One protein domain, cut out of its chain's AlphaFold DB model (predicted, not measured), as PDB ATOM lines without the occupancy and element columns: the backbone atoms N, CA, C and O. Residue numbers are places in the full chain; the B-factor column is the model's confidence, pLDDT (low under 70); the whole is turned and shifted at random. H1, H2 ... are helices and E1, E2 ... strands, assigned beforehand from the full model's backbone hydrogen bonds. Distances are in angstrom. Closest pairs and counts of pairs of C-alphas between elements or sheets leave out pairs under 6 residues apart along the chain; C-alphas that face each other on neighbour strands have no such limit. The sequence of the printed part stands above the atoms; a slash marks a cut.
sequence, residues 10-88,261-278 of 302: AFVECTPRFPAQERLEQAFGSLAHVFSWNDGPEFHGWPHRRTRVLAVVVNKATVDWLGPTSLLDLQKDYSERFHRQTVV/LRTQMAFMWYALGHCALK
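This is residues 10 to 88 and 261 to 278 of the 302 residues of the protein "Hypothetical protein" of Symbiodinium pilosum (UniProt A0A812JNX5). A three-stranded antiparallel sheet forms a slab covered on both faces, with H1 over one face and H3 over the other, while H2 packs by edge strand E2. A small two-stranded sheet, E4 and E5, lies past the end of E3, and the link of residues 40 to 51 loops out from the other end of E2 and E3. The printed part has 97 residues with three named helices and five named strands, in the order E1, H1, E2, E3, E4, H2, H3, E5, and its class is mixed, helices and strands. The larger sheet has the order E1, E3, E2. The whole is compact, with a radius of gyration of the C-alphas of 13.4 A, and elongated, spanning 44 by 26 by 22 A.

In the larger sheet, E1 is residues 10 to 14, 13.4 A long from C-alpha 10 at (123.107, 119.428, 144.372). E3, residues 52 to 59, is 22.9 A long, and E2, residues 32 to 39, is 21.6 A. H1 is residues 20 to 28, 11.6 A; H2 residues 71 to 82, 16.2 A; H3 residues 261 to 273, 17.6 A, from C-alpha 261 at (138.111, 124.060, 139.849). E4 is residues 63 to 65, 6.4 A, and E5 residues 275 to 277, 6.7 A, ending at C-alpha 277 at (123.433, 105.827, 148.868).

E3 is the inner strand. E1 and E3 are antiparallel at 163 degrees, with N 12 and O 55 2.9 A apart, within hydrogen-bond range. E2 and E3 form a hairpin at 165 degrees, with N 35 and O 56 3.1 A apart, within range. E1, H1 and E2 make a split strand-helix-strand unit, two strands running the same way with E3 between them in the sheet; its crossover is right-handed. H1 is on the sheet at a height of 8.4 A, over E3 and E2; its closest C-alphas to E2 are those of Gln 21 and Ser 36, 5.4 A. H3, at a height of 9.6 A on the opposite face, lies over E3; the closest C-alphas are those of Val 56 and Ala 271, 7.4 A. With H2 and H3 on one face and H1 on the other, the arrangement has three layers, helices on both faces of a sheet. H2 comes closest to E2 at the C-alphas of Phe 35 and Leu 71, 6.9 A. H2 and H3 are close but not clearly touching, their closest C-alphas being those of Phe 82 and Ala 266, 6.6 A, at a steep tilt of 64 degrees, opposite ways. E4 and E5 are antiparallel at 152 degrees, with N 64 and O 276 2.8 A apart, within range. H1, H2 and H3 have every O i to N i+4 pair within hydrogen-bond range.

The two C-alphas farthest apart, those of Ala 61 and Val 88, are 44.0 A apart. Residues 89 to 260 are not printed, and C-alphas 88 and 261 are 18.1 A apart across that cut. Of the links printed whole, E2 to E3 is long and the others are tight. The mean pLDDT of the printed part is 96.2, and no printed residue is under 70.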
ATOM      1  N   ALA A  10     122.866 118.219 145.150       95.69
ATOM      2  CA  ALA A  10     123.107 119.428 144.372       95.69
ATOM      3  C   ALA A  10     124.194 120.280 145.014       95.69
ATOM      4  O   ALA A  10     124.246 120.434 146.234       95.69
ATOM      5  N   PHE A  11     125.035 120.862 144.167       97.06
ATOM      6  CA  PHE A  11     126.097 121.777 144.557       97.06
ATOM      7  C   PHE A  11     125.770 123.173 144.049       97.06
ATOM      8  O   PHE A  11     125.359 123.343 142.901       97.06
ATOM      9  N   VAL A  12     125.967 124.172 144.899       96.75
ATOM     10  CA  VAL A  12     125.729 125.577 144.577       96.75
ATOM     11  C   VAL A  12     126.982 126.370 144.913       96.75
ATOM     12  O   VAL A  12     127.580 126.184 145.969       96.75
ATOM     13  N   GLU A  13     127.359 127.275 144.020       96.25
ATOM     14  CA  GLU A  13     128.410 128.263 144.233       96.25
ATOM     15  C   GLU A  13     127.819 129.651 143.994       96.25
ATOM     16  O   GLU A  13     127.027 129.850 143.068       96.25
ATOM     17  N   CYS A  14     128.145 130.612 144.855       95.75
ATOM     18  CA  CYS A  14     127.728 131.992 144.662       95.75
ATOM     19  C   CYS A  14     128.688 132.989 145.319       95.75
ATOM     20  O   CYS A  14     129.623 132.647 146.043       95.75
ATOM     21  N   THR A  15     128.425 134.281 145.124       93.56
ATOM     22  CA  THR A  15     129.178 135.349 145.790       93.56
ATOM     23  C   THR A  15     129.090 135.240 147.326       93.56
ATOM     24  O   THR A  15     128.027 134.891 147.837       93.56
ATOM     25  N   PRO A  16     130.136 135.614 148.093       94.38
ATOM     26  CA  PRO A  16     130.205 135.376 149.549       94.38
ATOM     27  C   PRO A  16     129.098 135.998 150.409       94.38
ATOM     28  O   PRO A  16     128.989 135.696 151.594       94.38
ATOM     29  N   ARG A  17     128.331 136.941 149.852       95.19
ATOM     30  CA  ARG A  17     127.229 137.621 150.550       95.19
ATOM     31  C   ARG A  17     125.871 136.988 150.271       95.19
ATOM     32  O   ARG A  17     124.881 137.423 150.851       95.19
ATOM     33  N   PHE A  18     125.803 136.021 149.360       96.94
ATOM     34  CA  PHE A  18     124.567 135.311 149.090       96.94
ATOM     35  C   PHE A  18     124.219 134.426 150.300       96.94
ATOM     36  O   PHE A  18     125.059 133.623 150.712       96.94
ATOM     37  N   PRO A  19     123.011 134.545 150.884       97.25
ATOM     38  CA  PRO A  19     122.616 133.783 152.069       97.25
ATOM     39  C   PRO A  19     122.221 132.348 151.688       97.25
ATOM     40  O   PRO A  19     121.054 131.967 151.770       97.25
ATOM     41  N   ALA A  20     123.193 131.559 151.218       97.12
ATOM     42  CA  ALA A  20     122.959 130.215 150.692       97.12
ATOM     43  C   ALA A  20     122.285 129.300 151.722       97.12
ATOM     44  O   ALA A  20     121.289 128.668 151.379       97.12
ATOM     45  N   GLN A  21     122.776 129.286 152.971       97.00
ATOM     46  CA  GLN A  21     122.235 128.450 154.049       97.00
ATOM     47  C   GLN A  21     120.732 128.675 154.230       97.00
ATOM     48  O   GLN A  21     119.944 127.769 153.990       97.00
ATOM     49  N   GLU A  22     120.342 129.904 154.577       97.62
ATOM     50  CA  GLU A  22     118.959 130.278 154.877       97.62
ATOM     51  C   GLU A  22     118.025 129.978 153.699       97.62
ATOM     52  O   GLU A  22     116.969 129.370 153.867       97.62
ATOM     53  N   ARG A  23     118.430 130.360 152.478       97.44
ATOM     54  CA  ARG A  23     117.615 130.180 151.268       97.44
ATOM     55  C   ARG A  23     117.397 128.706 150.937       97.44
ATOM     56  O   ARG A  23     116.289 128.323 150.565       97.44
ATOM     57  N   LEU A  24     118.446 127.893 151.039       96.56
ATOM     58  CA  LEU A  24     118.379 126.469 150.727       96.56
ATOM     59  C   LEU A  24     117.685 125.681 151.845       96.56
ATOM     60  O   LEU A  24     116.915 124.776 151.544       96.56
ATOM     61  N   GLU A  25     117.877 126.037 153.116       96.69
ATOM     62  CA  GLU A  25     117.146 125.442 154.242       96.69
ATOM     63  C   GLU A  25     115.653 125.756 154.185       96.69
ATOM     64  O   GLU A  25     114.836 124.857 154.377       96.69
ATOM     65  N   GLN A  26     115.278 126.996 153.864       97.06
ATOM     66  CA  GLN A  26     113.876 127.370 153.681       97.06
ATOM     67  C   GLN A  26     113.212 126.535 152.577       97.06
ATOM     68  O   GLN A  26     112.053 126.146 152.708       97.06
ATOM     69  N   ALA A  27     113.939 126.259 151.490       95.25
ATOM     70  CA  ALA A  27     113.424 125.503 150.355       95.25
ATOM     71  C   ALA A  27     113.441 123.979 150.570       95.25
ATOM     72  O   ALA A  27     112.525 123.290 150.124       95.25
ATOM     73  N   PHE A  28     114.472 123.443 151.232       95.12
ATOM     74  CA  PHE A  28     114.770 122.006 151.236       95.12
ATOM     75  C   PHE A  28     115.029 121.402 152.621       95.12
ATOM     76  O   PHE A  28     115.199 120.192 152.715       95.12
ATOM     77  N   GLY A  29     115.058 122.174 153.709       93.75
ATOM     78  CA  GLY A  29     115.549 121.718 155.019       93.75
ATOM     79  C   GLY A  29     114.797 120.520 155.617       93.75
ATOM     80  O   GLY A  29     115.396 119.673 156.287       93.75
ATOM     81  N   SER A  30     113.500 120.379 155.329       95.25
ATOM     82  CA  SER A  30     112.713 119.204 155.737       95.25
ATOM     83  C   SER A  30     113.045 117.943 154.929       95.25
ATOM     84  O   SER A  30     112.903 116.836 155.442       95.25
ATOM     85  N   LEU A  31     113.539 118.099 153.699       94.75
ATOM     86  CA  LEU A  31     113.735 117.026 152.717       94.75
ATOM     87  C   LEU A  31     115.209 116.675 152.481       94.75
ATOM     88  O   LEU A  31     115.526 115.588 152.008       94.75
ATOM     89  N   ALA A  32     116.116 117.579 152.828       95.94
ATOM     90  CA  ALA A  32     117.539 117.457 152.577       95.94
ATOM     91  C   ALA A  32     118.360 117.885 153.795       95.94
ATOM     92  O   ALA A  32     117.881 118.602 154.680       95.94
ATOM     93  N   HIS A  33     119.605 117.426 153.855       96.44
ATOM     94  CA  HIS A  33     120.637 118.106 154.628       96.44
ATOM     95  C   HIS A  33     121.186 119.254 153.783       96.44
ATOM     96  O   HIS A  33     121.453 119.071 152.597       96.44
ATOM     97  N   VAL A  34     121.327 120.433 154.383       97.00
ATOM     98  CA  VAL A  34     121.814 121.635 153.704       97.00
ATOM     99  C   VAL A  34     123.001 122.168 154.482       97.00
ATOM    100  O   VAL A  34     122.893 122.438 155.677       97.00
ATOM    101  N   PHE A  35     124.124 122.351 153.798       96.75
ATOM    102  CA  PHE A  35     125.332 122.914 154.388       96.75
ATOM    103  C   PHE A  35     125.917 123.958 153.452       96.75
ATOM    104  O   PHE A  35     125.948 123.744 152.241       96.75
ATOM    105  N   SER A  36     126.408 125.067 154.001       97.62
ATOM    106  CA  SER A  36     127.079 126.096 153.219       97.62
ATOM    107  C   SER A  36     128.074 126.911 154.034       97.62
ATOM    108  O   SER A  36     127.858 127.186 155.214       97.62
ATOM    109  N   TRP A  37     129.175 127.307 153.405       97.88
ATOM    110  CA  TRP A  37     130.186 128.170 154.010       97.88
ATOM    111  C   TRP A  37     130.988 128.923 152.954       97.88
ATOM    112  O   TRP A  37     130.909 128.629 151.761       97.88
ATOM    113  N   ASN A  38     131.751 129.921 153.400       97.62
ATOM    114  CA  ASN A  38     132.660 130.657 152.532       97.62
ATOM    115  C   ASN A  38     133.995 129.924 152.414       97.62
ATOM    116  O   ASN A  38     134.611 129.603 153.427       97.62
ATOM    117  N   ASP A  39     134.448 129.725 151.185       97.56
ATOM    118  CA  ASP A  39     135.710 129.067 150.864       97.56
ATOM    119  C   ASP A  39     136.324 129.674 149.593       97.56
ATOM    120  O   ASP A  39     135.671 130.440 148.877       97.56
ATOM    121  N   GLY A  40     137.593 129.397 149.315       96.06
ATOM    122  CA  GLY A  40     138.321 130.044 148.232       96.06
ATOM    123  C   GLY A  40     139.683 129.418 147.932       96.06
ATOM    124  O   GLY A  40     140.281 128.764 148.786       96.06
ATOM    125  N   PRO A  41     140.204 129.615 146.709       95.81
ATOM    126  CA  PRO A  41     141.500 129.085 146.286       95.81
ATOM    127  C   PRO A  41     142.649 129.393 147.244       95.81
ATOM    128  O   PRO A  41     143.514 128.540 147.461       95.81
ATOM    129  N   GLU A  42     142.633 130.584 147.838       93.88
ATOM    130  CA  GLU A  42     143.645 131.056 148.775       93.88
ATOM    131  C   GLU A  42     143.823 130.137 149.996       93.88
ATOM    132  O   GLU A  42     144.929 130.058 150.541       93.88
ATOM    133  N   PHE A  43     142.771 129.410 150.393       95.69
ATOM    134  CA  PHE A  43     142.797 128.461 151.506       95.69
ATOM    135  C   PHE A  43     143.305 127.081 151.098       95.69
ATOM    136  O   PHE A  43     143.687 126.305 151.963       95.69
ATOM    137  N   HIS A  44     143.377 126.774 149.802       96.19
ATOM    138  CA  HIS A  44     143.865 125.491 149.283       96.19
ATOM    139  C   HIS A  44     145.309 125.555 148.790       96.19
ATOM    140  O   HIS A  44     145.752 124.682 148.047       96.19
ATOM    141  N   GLY A  45     146.061 126.589 149.154       95.56
ATOM    142  CA  GLY A  45     147.423 126.765 148.669       95.56
ATOM    143  C   GLY A  45     147.491 127.210 147.207       95.56
ATOM    144  O   GLY A  45     148.493 126.944 146.546       95.56
ATOM    145  N   TRP A  46     146.423 127.800 146.662       96.38
ATOM    146  CA  TRP A  46     146.394 128.321 145.298       96.38
ATOM    147  C   TRP A  46     146.463 129.854 145.316       96.38
ATOM    148  O   TRP A  46     145.686 130.484 146.035       96.38
ATOM    149  N   PRO A  47     147.356 130.493 144.540       95.81
ATOM    150  CA  PRO A  47     147.629 131.918 144.684       95.81
ATOM    151  C   PRO A  47     146.627 132.788 143.918       95.81
ATOM    152  O   PRO A  47     147.005 133.601 143.079       95.81
ATOM    153  N   HIS A  48     145.342 132.640 144.225       95.19
ATOM    154  CA  HIS A  48     144.235 133.422 143.682       95.19
ATOM    155  C   HIS A  48     143.292 133.776 144.822       95.19
ATOM    156  O   HIS A  48     143.032 132.950 145.688       95.19
ATOM    157  N   ARG A  49     142.783 135.005 144.826       93.06
ATOM    158  CA  ARG A  49     141.721 135.444 145.722       93.06
ATOM    159  C   ARG A  49     140.386 135.287 145.021       93.06
ATOM    160  O   ARG A  49     140.069 136.062 144.123       93.06
ATOM    161  N   ARG A  50     139.591 134.301 145.423       92.88
ATOM    162  CA  ARG A  50     138.246 134.110 144.862       92.88
ATOM    163  C   ARG A  50     137.339 133.427 145.871       92.88
ATOM    164  O   ARG A  50     136.763 132.387 145.581       92.88
ATOM    165  N   THR A  51     137.184 134.039 147.041       94.25
ATOM    166  CA  THR A  51     136.219 133.558 148.028       94.25
ATOM    167  C   THR A  51     134.813 133.523 147.423       94.25
ATOM    168  O   THR A  51     134.396 134.474 146.742       94.25
ATOM    169  N   ARG A  52     134.085 132.439 147.677       96.00
ATOM    170  CA  ARG A  52     132.695 132.183 147.287       96.00
ATOM    171  C   ARG A  52     131.970 131.474 148.421       96.00
ATOM    172  O   ARG A  52     132.617 130.848 149.251       96.00
ATOM    173  N   VAL A  53     130.645 131.578 148.450       97.69
ATOM    174  CA  VAL A  53     129.834 130.675 149.264       97.69
ATOM    175  C   VAL A  53     129.633 129.392 148.470       97.69
ATOM    176  O   VAL A  53     129.163 129.429 147.332       97.69
ATOM    177  N   LEU A  54     130.022 128.273 149.062       98.25
ATOM    178  CA  LEU A  54     129.773 126.937 148.542       98.25
ATOM    179  C   LEU A  54     128.659 126.317 149.367       98.25
ATOM    180  O   LEU A  54     128.638 126.481 150.587       98.25
ATOM    181  N   ALA A  55     127.740 125.617 148.717       98.12
ATOM    182  CA  ALA A  55     126.678 124.898 149.391       98.12
ATOM    183  C   ALA A  55     126.433 123.531 148.763       98.12
ATOM    184  O   ALA A  55     126.619 123.332 147.560       98.12
ATOM    185  N   VAL A  56     125.980 122.599 149.593       97.94
ATOM    186  CA  VAL A  56     125.521 121.280 149.174       97.94
ATOM    187  C   VAL A  56     124.139 121.009 149.757       97.94
ATOM    188  O   VAL A  56     123.856 121.331 150.913       97.94
ATOM    189  N   VAL A  57     123.280 120.422 148.932       97.38
ATOM    190  CA  VAL A  57     121.960 119.908 149.294       97.38
ATOM    191  C   VAL A  57     122.009 118.397 149.107       97.38
ATOM    192  O   VAL A  57     122.277 117.934 148.003       97.38
ATOM    193  N   VAL A  58     121.789 117.634 150.176       96.81
ATOM    194  CA  VAL A  58     121.878 116.166 150.188       96.81
ATOM    195  C   VAL A  58     120.501 115.581 150.467       96.81
ATOM    196  O   VAL A  58     119.932 115.817 151.533       96.81
ATOM    197  N   ASN A  59     119.960 114.818 149.524       95.62
ATOM    198  CA  ASN A  59     118.603 114.288 149.595       95.62
ATOM    199  C   ASN A  59     118.462 113.221 150.695       95.62
ATOM    200  O   ASN A  59     119.020 112.129 150.587       95.62
ATOM    201  N   LYS A  60     117.658 113.492 151.734       94.75
ATOM    202  CA  LYS A  60     117.455 112.557 152.858       94.75
ATOM    203  C   LYS A  60     116.723 111.283 152.443       94.75
ATOM    204  O   LYS A  60     116.776 110.299 153.181       94.75
ATOM    205  N   ALA A  61     116.004 111.275 151.322       92.50
ATOM    206  CA  ALA A  61     115.263 110.098 150.876       92.50
ATOM    207  C   ALA A  61     116.179 109.029 150.264       92.50
ATOM    208  O   ALA A  61     115.908 107.838 150.417       92.50
ATOM    209  N   THR A  62     117.260 109.440 149.598       92.81
ATOM    210  CA  THR A  62     118.126 108.554 148.802       92.81
ATOM    211  C   THR A  62     119.561 108.472 149.309       92.81
ATOM    212  O   THR A  62     120.261 107.522 148.969       92.81
ATOM    213  N   VAL A  63     119.992 109.400 150.168       95.25
ATOM    214  CA  VAL A  63     121.367 109.487 150.673       95.25
ATOM    215  C   VAL A  63     121.376 109.588 152.198       95.25
ATOM    216  O   VAL A  63     120.589 110.322 152.797       95.25
ATOM    217  N   ASP A  64     122.280 108.847 152.835       96.12
ATOM    218  CA  ASP A  64     122.671 109.037 154.229       96.12
ATOM    219  C   ASP A  64     123.909 109.936 154.308       96.12
ATOM    220  O   ASP A  64     124.925 109.675 153.658       96.12
ATOM    221  N   TRP A  65     123.826 110.988 155.128       97.38
ATOM    222  CA  TRP A  65     124.965 111.832 155.483       97.38
ATOM    223  C   TRP A  65     125.705 111.230 156.682       97.38
ATOM    224  O   TRP A  65     125.129 111.068 157.756       97.38
ATOM    225  N   LEU A  66     126.984 110.913 156.496       97.69
ATOM    226  CA  LEU A  66     127.848 110.261 157.484       97.69
ATOM    227  C   LEU A  66     128.874 111.217 158.118       97.69
ATOM    228  O   LEU A  66     129.683 110.786 158.935       97.69
ATOM    229  N   GLY A  67     128.881 112.490 157.713       96.31
ATOM    230  CA  GLY A  67     129.795 113.502 158.239       96.31
ATOM    231  C   GLY A  67     129.255 114.239 159.470       96.31
ATOM    232  O   GLY A  67     128.152 113.954 159.947       96.31
ATOM    233  N   PRO A  68     129.999 115.241 159.969       96.81
ATOM    234  CA  PRO A  68     129.524 116.118 161.036       96.81
ATOM    235  C   PRO A  68     128.213 116.820 160.652       96.81
ATOM    236  O   PRO A  68     127.968 117.094 159.480       96.81
ATOM    237  N   THR A  69     127.347 117.114 161.623       93.44
ATOM    238  CA  THR A  69     126.033 117.737 161.358       93.44
ATOM    239  C   THR A  69     125.961 119.202 161.767       93.44
ATOM    240  O   THR A  69     125.056 119.909 161.330       93.44
ATOM    241  N   SER A  70     126.889 119.670 162.607       95.31
ATOM    242  CA  SER A  70     126.999 121.085 162.951       95.31
ATOM    243  C   SER A  70     127.843 121.807 161.899       95.31
ATOM    244  O   SER A  70     128.841 121.271 161.411       95.31
ATOM    245  N   LEU A  71     127.463 123.038 161.548       94.75
ATOM    246  CA  LEU A  71     128.201 123.811 160.547       94.75
ATOM    247  C   LEU A  71     129.651 124.090 160.978       94.75
ATOM    248  O   LEU A  71     130.552 124.093 160.144       94.75
ATOM    249  N   LEU A  72     129.877 124.295 162.276       96.38
ATOM    250  CA  LEU A  72     131.209 124.558 162.814       96.38
ATOM    251  C   LEU A  72     132.120 123.328 162.688       96.38
ATOM    252  O   LEU A  72     133.252 123.456 162.221       96.38
ATOM    253  N   ASP A  73     131.627 122.141 163.053       97.62
ATOM    254  CA  ASP A  73     132.416 120.906 162.966       97.62
ATOM    255  C   ASP A  73     132.685 120.515 161.509       97.62
ATOM    256  O   ASP A  73     133.778 120.059 161.187       97.62
ATOM    257  N   LEU A  74     131.720 120.762 160.614       96.31
ATOM    258  CA  LEU A  74     131.882 120.586 159.169       96.31
ATOM    259  C   LEU A  74     133.014 121.444 158.609       96.31
ATOM    260  O   LEU A  74     133.879 120.936 157.901       96.31
ATOM    261  N   GLN A  75     133.010 122.742 158.919       97.25
ATOM    262  CA  GLN A  75     134.051 123.662 158.456       97.25
ATOM    263  C   GLN A  75     135.423 123.258 158.996       97.25
ATOM    264  O   GLN A  75     136.413 123.311 158.266       97.25
ATOM    265  N   LYS A  76     135.478 122.822 160.259       97.88
ATOM    266  CA  LYS A  76     136.709 122.351 160.885       97.88
ATOM    267  C   LYS A  76     137.246 121.097 160.190       97.88
ATOM    268  O   LYS A  76     138.370 121.144 159.696       97.88
ATOM    269  N   ASP A  77     136.448 120.034 160.078       98.38
ATOM    270  CA  ASP A  77     136.867 118.776 159.435       98.38
ATOM    271  C   ASP A  77     137.250 118.995 157.958       98.38
ATOM    272  O   ASP A  77     138.280 118.496 157.497       98.38
ATOM    273  N   TYR A  78     136.507 119.836 157.227       98.31
ATOM    274  CA  TYR A  78     136.869 120.239 155.865       98.31
ATOM    275  C   TYR A  78     138.234 120.935 155.807       98.31
ATOM    276  O   TYR A  78     139.093 120.569 154.996       98.31
ATOM    277  N   SER A  79     138.452 121.922 156.681       97.88
ATOM    278  CA  SER A  79     139.688 122.703 156.705       97.88
ATOM    279  C   SER A  79     140.909 121.839 157.018       97.88
ATOM    280  O   SER A  79     141.928 121.952 156.338       97.88
ATOM    281  N   GLU A  80     140.794 120.910 157.968       97.94
ATOM    282  CA  GLU A  80     141.871 119.989 158.346       97.94
ATOM    283  C   GLU A  80     142.287 119.099 157.165       97.94
ATOM    284  O   GLU A  80     143.475 118.860 156.933       97.94
ATOM    285  N   ARG A  81     141.322 118.665 156.344       97.38
ATOM    286  CA  ARG A  81     141.581 117.801 155.183       97.38
ATOM    287  C   ARG A  81     142.140 118.562 153.990       97.38
ATOM    288  O   ARG A  81     143.121 118.109 153.392       97.38
ATOM    289  N   PHE A  82     141.555 119.710 153.644       97.62
ATOM    290  CA  PHE A  82     141.762 120.357 152.345       97.62
ATOM    291  C   PHE A  82     142.495 121.699 152.390       97.62
ATOM    292  O   PHE A  82     143.016 122.115 151.348       97.62
ATOM    293  N   HIS A  83     142.562 122.392 153.532       97.62
ATOM    294  CA  HIS A  83     143.247 123.682 153.578       97.62
ATOM    295  C   HIS A  83     144.760 123.501 153.564       97.62
ATOM    296  O   HIS A  83     145.326 122.654 154.254       97.62
ATOM    297  N   ARG A  84     145.440 124.317 152.767       96.44
ATOM    298  CA  ARG A  84     146.894 124.348 152.634       96.44
ATOM    299  C   ARG A  84     147.353 125.794 152.575       96.44
ATOM    300  O   ARG A  84     146.687 126.658 152.009       96.44
ATOM    301  N   GLN A  85     148.522 126.059 153.144       94.25
ATOM    302  CA  GLN A  85     149.110 127.388 153.085       94.25
ATOM    303  C   GLN A  85     149.511 127.733 151.646       94.25
ATOM    304  O   GLN A  85     150.198 126.963 150.974       94.25
ATOM    305  N   THR A  86     149.125 128.922 151.183       93.25
ATOM    306  CA  THR A  86     149.606 129.467 149.910       93.25
ATOM    307  C   THR A  86     151.020 130.007 150.097       93.25
ATOM    308  O   THR A  86     151.228 131.059 150.699       93.25
ATOM    309  N   VAL A  87     152.006 129.269 149.588       92.06
ATOM    310  CA  VAL A  87     153.441 129.589 149.719       92.06
ATOM    311  C   VAL A  87     154.041 130.167 148.447       92.06
ATOM    312  O   VAL A  87     155.251 130.281 148.340       92.06
ATOM    313  N   VAL A  88     153.223 130.570 147.483       92.81
ATOM    314  CA  VAL A  88     153.623 131.031 146.145       92.81
ATOM    315  C   VAL A  88     152.812 132.268 145.761       92.81
ATOM    316  O   VAL A  88     151.755 132.504 146.342       92.81
ATOM    317  N   LEU A 261     138.187 125.521 139.911       94.06
ATOM    318  CA  LEU A 261     138.111 124.060 139.849       94.06
ATOM    319  C   LEU A 261     138.602 123.398 141.131       94.06
ATOM    320  O   LEU A 261     137.903 122.570 141.699       94.06
ATOM    321  N   ARG A 262     139.775 123.795 141.633       93.31
ATOM    322  CA  ARG A 262     140.373 123.154 142.815       93.31
ATOM    323  C   ARG A 262     139.489 123.274 144.057       93.31
ATOM    324  O   ARG A 262     139.376 122.324 144.819       93.31
ATOM    325  N   THR A 263     138.872 124.438 144.231       96.50
ATOM    326  CA  THR A 263     138.011 124.749 145.378       96.50
ATOM    327  C   THR A 263     136.701 123.979 145.262       96.50
ATOM    328  O   THR A 263     136.313 123.266 146.181       96.50
ATOM    329  N   GLN A 264     136.073 124.031 144.083       96.81
ATOM    330  CA  GLN A 264     134.827 123.317 143.829       96.81
ATOM    331  C   GLN A 264     134.998 121.798 143.957       96.81
ATOM    332  O   GLN A 264     134.158 121.130 144.550       96.81
ATOM    333  N   MET A 265     136.098 121.249 143.436       96.75
ATOM    334  CA  MET A 265     136.390 119.820 143.522       96.75
ATOM    335  C   MET A 265     136.687 119.378 144.954       96.75
ATOM    336  O   MET A 265     136.181 118.340 145.363       96.75
ATOM    337  N   ALA A 266     137.456 120.151 145.731       97.69
ATOM    338  CA  ALA A 266     137.694 119.857 147.147       97.69
ATOM    339  C   ALA A 266     136.374 119.782 147.930       97.69
ATOM    340  O   ALA A 266     136.121 118.799 148.627       97.69
ATOM    341  N   PHE A 267     135.498 120.770 147.738       98.25
ATOM    342  CA  PHE A 267     134.173 120.809 148.351       98.25
ATOM    343  C   PHE A 267     133.288 119.628 147.925       98.25
ATOM    344  O   PHE A 267     132.687 118.956 148.764       98.25
ATOM    345  N   MET A 268     133.246 119.325 146.623       98.12
ATOM    346  CA  MET A 268     132.492 118.187 146.092       98.12
ATOM    347  C   MET A 268     133.010 116.855 146.633       98.12
ATOM    348  O   MET A 268     132.214 116.037 147.086       98.12
ATOM    349  N   TRP A 269     134.327 116.636 146.644       98.25
ATOM    350  CA  TRP A 269     134.923 115.419 147.198       98.25
ATOM    351  C   TRP A 269     134.660 115.269 148.686       98.25
ATOM    352  O   TRP A 269     134.383 114.160 149.135       98.25
ATOM    353  N   TYR A 270     134.707 116.363 149.444       98.31
ATOM    354  CA  TYR A 270     134.357 116.337 150.854       98.31
ATOM    355  C   TYR A 270     132.916 115.870 151.073       98.31
ATOM    356  O   TYR A 270     132.686 114.964 151.870       98.31
ATOM    357  N   ALA A 271     131.954 116.446 150.349       97.75
ATOM    358  CA  ALA A 271     130.555 116.057 150.476       97.75
ATOM    359  C   ALA A 271     130.325 114.605 150.031       97.75
ATOM    360  O   ALA A 271     129.721 113.824 150.762       97.75
ATOM    361  N   LEU A 272     130.850 114.226 148.862       97.69
ATOM    362  CA  LEU A 272     130.710 112.876 148.315       97.69
ATOM    363  C   LEU A 272     131.356 111.819 149.219       97.69
ATOM    364  O   LEU A 272     130.776 110.755 149.412       97.69
ATOM    365  N   GLY A 273     132.510 112.118 149.822       97.62
ATOM    366  CA  GLY A 273     133.190 111.223 150.763       97.62
ATOM    367  C   GLY A 273     132.409 110.960 152.055       97.62
ATOM    368  O   GLY A 273     132.659 109.960 152.724       97.62
ATOM    369  N   HIS A 274     131.440 111.819 152.381       97.94
ATOM    370  CA  HIS A 274     130.553 111.685 153.538       97.94
ATOM    371  C   HIS A 274     129.142 111.212 153.172       97.94
ATOM    372  O   HIS A 274     128.278 111.155 154.043       97.94
ATOM    373  N   CYS A 275     128.888 110.865 151.912       97.25
ATOM    374  CA  CYS A 275     127.586 110.387 151.467       97.25
ATOM    375  C   CYS A 275     127.601 108.874 151.239       97.25
ATOM    376  O   CYS A 275     128.543 108.319 150.674       97.25
ATOM    377  N   ALA A 276     126.518 108.204 151.625       96.00
ATOM    378  CA  ALA A 276     126.243 106.825 151.247       96.00
ATOM    379  C   ALA A 276     124.853 106.733 150.621       96.00
ATOM    380  O   ALA A 276     123.881 107.224 151.190       96.00
ATOM    381  N   LEU A 277     124.743 106.096 149.453       93.56
ATOM    382  CA  LEU A 277     123.433 105.827 148.868       93.56
ATOM    383  C   LEU A 277     122.671 104.861 149.773       93.56
ATOM    384  O   LEU A 277     123.173 103.788 150.124       93.56
ATOM    385  N   LYS A 278     121.433 105.219 150.100       90.94
ATOM    386  CA  LYS A 278     120.496 104.296 150.724       90.94
ATOM    387  C   LYS A 278     120.284 103.161 149.748       90.94
ATOM    388  O   LYS A 278     119.937 103.391 148.587       90.94
TER     389      LYS A 278